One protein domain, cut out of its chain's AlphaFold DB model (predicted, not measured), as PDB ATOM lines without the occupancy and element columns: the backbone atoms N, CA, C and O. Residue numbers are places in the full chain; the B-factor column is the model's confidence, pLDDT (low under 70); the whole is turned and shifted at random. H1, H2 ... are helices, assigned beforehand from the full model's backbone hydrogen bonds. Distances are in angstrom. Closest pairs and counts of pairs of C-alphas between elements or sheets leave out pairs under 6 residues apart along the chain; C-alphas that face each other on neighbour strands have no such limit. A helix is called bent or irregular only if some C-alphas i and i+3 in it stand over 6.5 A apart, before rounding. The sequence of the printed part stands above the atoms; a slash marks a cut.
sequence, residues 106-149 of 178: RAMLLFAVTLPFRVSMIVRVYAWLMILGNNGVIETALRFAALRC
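What this domain is: This is residues 106 to 149 of the 178 residues of the protein "Putrescine transport system permease protein PotH" of Roseisalinus antarcticus (UniProt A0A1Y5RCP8). Three helices follow each other end to end in a flat, open arch: H1 is one leg, the chain turns a corner into H2, and after a small loop H3 runs on in nearly the direction of H2. The 44 printed residues hold H1, H2 and H3 in that order and no named strand; the class is all helix. The whole is extended, with a radius of gyration of the C-alphas of 15.6 A and spans of 46 by 25 by 6 A.

Where its parts are: H1, residues 106 to 118, begins at C-alpha 106 (349.237, 262.596, 307.205) and is 18.5 A long. It is neither bent nor irregular, but only just: C-alphas 113 and 116 are 6.4 A apart. H2, residues 121 to 131, is 15.6 A long. H3, residues 137 to 149, is 18.7 A long and ends at C-alpha 149 (318.507, 287.496, 327.748).

How they stand to each other: H1 and H2 are only just apart, their closest C-alphas at 8.4 A. H2 and H3 only just touch, only at the corner by their link, with 3 pairs of C-alphas within 8 A; the closest are those of Ile 131 and Val 137, 5.4 A. H3 touches with residues 137 to 138 alone. Their lines stand at a shallow tilt of 17 degrees, the same way. H1 and H3 are apart. Every O i to N i+4 pair is within hydrogen-bond range in H2 and H3, and 7 of 9 in H1.

The domain as a whole: The C-alphas of Ala 107 and Cys 149, the two farthest apart, are 45.7 A apart. The printed part has no cut, and both links are tight. Residues 134 to 135 and 145 to 149 have pLDDT under 70.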
ATOM      1  N   ARG A 106     348.741 261.605 308.175       88.12
ATOM      2  CA  ARG A 106     349.237 262.596 307.205       88.12
ATOM      3  C   ARG A 106     348.474 262.558 305.878       88.12
ATOM      4  O   ARG A 106     348.062 263.607 305.383       88.12
ATOM      5  N   ALA A 107     348.251 261.370 305.313       88.44
ATOM      6  CA  ALA A 107     347.496 261.217 304.066       88.44
ATOM      7  C   ALA A 107     346.045 261.721 304.198       88.44
ATOM      8  O   ALA A 107     345.544 262.412 303.309       88.44
ATOM      9  N   MET A 108     345.391 261.439 305.330       91.06
ATOM     10  CA  MET A 108     344.029 261.902 305.607       91.06
ATOM     11  C   MET A 108     343.956 263.428 305.786       91.06
ATOM     12  O   MET A 108     343.063 264.063 305.225       91.06
ATOM     13  N   LEU A 109     344.916 264.031 306.500       88.56
ATOM     14  CA  LEU A 109     345.006 265.485 306.674       88.56
ATOM     15  C   LEU A 109     345.208 266.211 305.333       88.56
ATOM     16  O   LEU A 109     344.530 267.202 305.057       88.56
ATOM     17  N   LEU A 110     346.094 265.702 304.471       89.56
ATOM     18  CA  LEU A 110     346.326 266.274 303.140       89.56
ATOM     19  C   LEU A 110     345.074 266.201 302.258       89.56
ATOM     20  O   LEU A 110     344.764 267.155 301.539       89.56
ATOM     21  N   PHE A 111     344.326 265.097 302.336       90.94
ATOM     22  CA  PHE A 111     343.062 264.956 301.619       90.94
ATOM     23  C   PHE A 111     342.027 265.976 302.114       90.94
ATOM     24  O   PHE A 111     341.452 266.703 301.303       90.94
ATOM     25  N   ALA A 112     341.861 266.110 303.434       89.56
ATOM     26  CA  ALA A 112     340.929 267.058 304.044       89.56
ATOM     27  C   ALA A 112     341.212 268.521 303.663       89.56
ATOM     28  O   ALA A 112     340.272 269.268 303.409       89.56
ATOM     29  N   VAL A 113     342.485 268.930 303.565       89.69
ATOM     30  CA  VAL A 113     342.875 270.298 303.158       89.69
ATOM     31  C   VAL A 113     342.707 270.528 301.653       89.69
ATOM     32  O   VAL A 113     342.354 271.625 301.224       89.69
ATOM     33  N   THR A 114     342.913 269.497 300.832       91.81
ATOM     34  CA  THR A 114     342.797 269.607 299.367       91.81
ATOM     35  C   THR A 114     341.341 269.622 298.897       91.81
ATOM     36  O   THR A 114     341.011 270.290 297.915       91.81
ATOM     37  N   LEU A 115     340.449 268.913 299.596       91.06
ATOM     38  CA  LEU A 115     339.018 268.865 299.283       91.06
ATOM     39  C   LEU A 115     338.363 270.253 299.129       91.06
ATOM     40  O   LEU A 115     337.799 270.499 298.063       91.06
ATOM     41  N   PRO A 116     338.448 271.196 300.091       85.31
ATOM     42  CA  PRO A 116     337.810 272.508 299.962       85.31
ATOM     43  C   PRO A 116     338.405 273.354 298.833       85.31
ATOM     44  O   PRO A 116     337.714 274.219 298.294       85.31
ATOM     45  N   PHE A 117     339.661 273.102 298.449       85.81
ATOM     46  CA  PHE A 117     340.284 273.758 297.301       85.81
ATOM     47  C   PHE A 117     339.723 273.237 295.971       85.81
ATOM     48  O   PHE A 117     339.527 274.025 295.047       85.81
ATOM     49  N   ARG A 118     339.409 271.935 295.883       83.75
ATOM     50  CA  ARG A 118     338.772 271.344 294.694       83.75
ATOM     51  C   ARG A 118     337.293 271.700 294.539       83.75
ATOM     52  O   ARG A 118     336.766 271.579 293.437       83.75
ATOM     53  N   VAL A 119     336.613 272.126 295.604       91.81
ATOM     54  CA  VAL A 119     335.216 272.573 295.511       91.81
ATOM     55  C   VAL A 119     335.141 273.933 294.805       91.81
ATOM     56  O   VAL A 119     335.930 274.851 295.067       91.81
ATOM     57  N   SER A 120     334.157 274.075 293.911       91.44
ATOM     58  CA  SER A 120     333.934 275.301 293.144       91.44
ATOM     59  C   SER A 120     333.750 276.516 294.063       91.44
ATOM     60  O   SER A 120     333.118 276.448 295.121       91.44
ATOM     61  N   MET A 121     334.321 277.655 293.660       89.38
ATOM     62  CA  MET A 121     334.243 278.902 294.432       89.38
ATOM     63  C   MET A 121     332.787 279.327 294.683       89.38
ATOM     64  O   MET A 121     332.459 279.831 295.752       89.38
ATOM     65  N   ILE A 122     331.899 279.040 293.729       92.69
ATOM     66  CA  ILE A 122     330.470 279.358 293.788       92.69
ATOM     67  C   ILE A 122     329.791 278.697 294.998       92.69
ATOM     68  O   ILE A 122     329.098 279.374 295.755       92.69
ATOM     69  N   VAL A 123     330.026 277.400 295.230       92.38
ATOM     70  CA  VAL A 123     329.424 276.675 296.367       92.38
ATOM     71  C   VAL A 123     329.885 277.272 297.694       92.38
ATOM     72  O   VAL A 123     329.075 277.475 298.595       92.38
ATOM     73  N   ARG A 124     331.176 277.617 297.800       90.31
ATOM     74  CA  ARG A 124     331.730 278.259 299.000       90.31
ATOM     75  C   ARG A 124     331.074 279.614 299.270       90.31
ATOM     76  O   ARG A 124     330.718 279.887 300.412       90.31
ATOM     77  N   VAL A 125     330.875 280.436 298.238       91.50
ATOM     78  CA  VAL A 125     330.208 281.743 298.373       91.50
ATOM     79  C   VAL A 125     328.755 281.581 298.824       91.50
ATOM     80  O   VAL A 125     328.351 282.251 299.770       91.50
ATOM     81  N   TYR A 126     327.985 280.663 298.229       90.44
ATOM     82  CA  TYR A 126     326.597 280.419 298.645       90.44
ATOM     83  C   TYR A 126     326.483 279.861 300.064       90.44
ATOM     84  O   TYR A 126     325.580 280.260 300.795       90.44
ATOM     85  N   ALA A 127     327.402 278.986 300.481       88.69
ATOM     86  CA  ALA A 127     327.433 278.473 301.846       88.69
ATOM     87  C   ALA A 127     327.612 279.611 302.863       88.69
ATOM     88  O   ALA A 127     326.831 279.724 303.807       88.69
ATOM     89  N   TRP A 128     328.575 280.512 302.637       89.12
ATOM     90  CA  TRP A 128     328.739 281.700 303.479       89.12
ATOM     91  C   TRP A 128     327.518 282.615 303.434       89.12
ATOM     92  O   TRP A 128     327.091 283.107 304.476       89.12
ATOM     93  N   LEU A 129     326.926 282.811 302.254       86.56
ATOM     94  CA  LEU A 129     325.732 283.636 302.099       86.56
ATOM     95  C   LEU A 129     324.528 283.059 302.851       86.56
ATOM     96  O   LEU A 129     323.751 283.822 303.403       86.56
ATOM     97  N   MET A 130     324.382 281.734 302.913       85.00
ATOM     98  CA  MET A 130     323.325 281.063 303.674       85.00
ATOM     99  C   MET A 130     323.578 281.137 305.184       85.00
ATOM    100  O   MET A 130     322.659 281.392 305.958       85.00
ATOM    101  N   ILE A 131     324.833 280.974 305.612       84.88
ATOM    102  CA  ILE A 131     325.219 281.062 307.026       84.88
ATOM    103  C   ILE A 131     325.025 282.492 307.565       84.88
ATOM    104  O   ILE A 131     324.534 282.654 308.683       84.88
ATOM    105  N   LEU A 132     325.381 283.514 306.773       81.19
ATOM    106  CA  LEU A 132     325.223 284.941 307.099       81.19
ATOM    107  C   LEU A 132     323.884 285.534 306.621       81.19
ATOM    108  O   LEU A 132     323.637 286.720 306.833       81.19
ATOM    109  N   GLY A 133     323.056 284.753 305.933       76.19
ATOM    110  CA  GLY A 133     321.812 285.209 305.318       76.19
ATOM    111  C   GLY A 133     320.674 285.348 306.323       76.19
ATOM    112  O   GLY A 133     320.757 284.846 307.442       76.19
ATOM    113  N   ASN A 134     319.595 286.018 305.908       63.09
ATOM    114  CA  ASN A 134     318.377 286.216 306.704       63.09
ATOM    115  C   ASN A 134     317.724 284.858 307.049       63.09
ATOM    116  O   ASN A 134     317.372 284.093 306.154       63.09
ATOM    117  N   ASN A 135     317.562 284.578 308.341       67.56
ATOM    118  CA  ASN A 135     317.238 283.302 308.997       67.56
ATOM    119  C   ASN A 135     318.320 282.212 308.889       67.56
ATOM    120  O   ASN A 135     318.039 281.025 309.050       67.56
ATOM    121  N   GLY A 136     319.569 282.604 308.645       77.19
ATOM    122  CA  GLY A 136     320.717 281.707 308.658       77.19
ATOM    123  C   GLY A 136     321.011 281.139 310.048       77.19
ATOM    124  O   GLY A 136     320.454 281.556 311.072       77.19
ATOM    125  N   VAL A 137     321.943 280.187 310.093       80.44
ATOM    126  CA  VAL A 137     322.365 279.512 311.333       80.44
ATOM    127  C   VAL A 137     322.856 280.523 312.372       80.44
ATOM    128  O   VAL A 137     322.536 280.404 313.554       80.44
ATOM    129  N   ILE A 138     323.580 281.556 311.929       80.62
ATOM    130  CA  ILE A 138     324.122 282.600 312.803       80.62
ATOM    131  C   ILE A 138     323.004 283.469 313.373       80.62
ATOM    132  O   ILE A 138     322.952 283.656 314.584       80.62
ATOM    133  N   GLU A 139     322.077 283.957 312.547       76.56
ATOM    134  CA  GLU A 139     320.974 284.786 313.042       76.56
ATOM    135  C   GLU A 139     320.083 284.008 314.013       76.56
ATOM    136  O   GLU A 139     319.711 284.527 315.063       76.56
ATOM    137  N   THR A 140     319.781 282.748 313.704       77.12
ATOM    138  CA  THR A 140     318.962 281.901 314.575       77.12
ATOM    139  C   THR A 140     319.668 281.632 315.905       77.12
ATOM    140  O   THR A 140     319.044 281.743 316.961       77.12
ATOM    141  N   ALA A 141     320.980 281.372 315.886       78.44
ATOM    142  CA  ALA A 141     321.783 281.223 317.100       78.44
ATOM    143  C   ALA A 141     321.818 282.514 317.935       78.44
ATOM    144  O   ALA A 141     321.659 282.469 319.157       78.44
ATOM    145  N   LEU A 142     321.956 283.672 317.286       74.62
ATOM    146  CA  LEU A 142     321.930 284.986 317.930       74.62
ATOM    147  C   LEU A 142     320.554 285.342 318.498       74.62
ATOM    148  O   LEU A 142     320.476 285.829 319.622       74.62
ATOM    149  N   ARG A 143     319.462 285.053 317.783       74.44
ATOM    150  CA  ARG A 143     318.086 285.211 318.284       74.44
ATOM    151  C   ARG A 143     317.825 284.293 319.474       74.44
ATOM    152  O   ARG A 143     317.234 284.729 320.453       74.44
ATOM    153  N   PHE A 144     318.310 283.055 319.435       74.06
ATOM    154  CA  PHE A 144     318.190 282.121 320.552       74.06
ATOM    155  C   PHE A 144     319.006 282.566 321.778       74.06
ATOM    156  O   PHE A 144     318.533 282.458 322.909       74.06
ATOM    157  N   ALA A 145     320.202 283.126 321.576       69.69
ATOM    158  CA  ALA A 145     320.981 283.758 322.643       69.69
ATOM    159  C   ALA A 145     320.292 285.026 323.188       69.69
ATOM    160  O   ALA A 145     320.258 285.238 324.399       69.69
ATOM    161  N   ALA A 146     319.667 285.825 322.318       64.81
ATOM    162  CA  ALA A 146     318.905 287.013 322.702       64.81
ATOM    163  C   ALA A 146     317.626 286.666 323.486       64.81
ATOM    164  O   ALA A 146     317.300 287.351 324.452       64.81
ATOM    165  N   LEU A 147     316.938 285.572 323.143       59.16
ATOM    166  CA  LEU A 147     315.773 285.077 323.890       59.16
ATOM    167  C   LEU A 147     316.144 284.590 325.297       59.16
ATOM    168  O   LEU A 147     315.337 284.727 326.210       59.16
ATOM    169  N   ARG A 148     317.375 284.105 325.517       57.06
ATOM    170  CA  ARG A 148     317.874 283.812 326.876       57.06
ATOM    171  C   ARG A 148     318.138 285.064 327.709       57.06
ATOM    172  O   ARG A 148     318.078 284.988 328.930       57.06
ATOM    173  N   CYS A 149     318.403 286.203 327.068       51.22
ATOM    174  CA  CYS A 149     318.507 287.496 327.748       51.22
ATOM    175  C   CYS A 149     317.138 288.159 327.969       51.22
ATOM    176  O   CYS A 149     317.019 289.041 328.816       51.22
TER     177      CYS A 149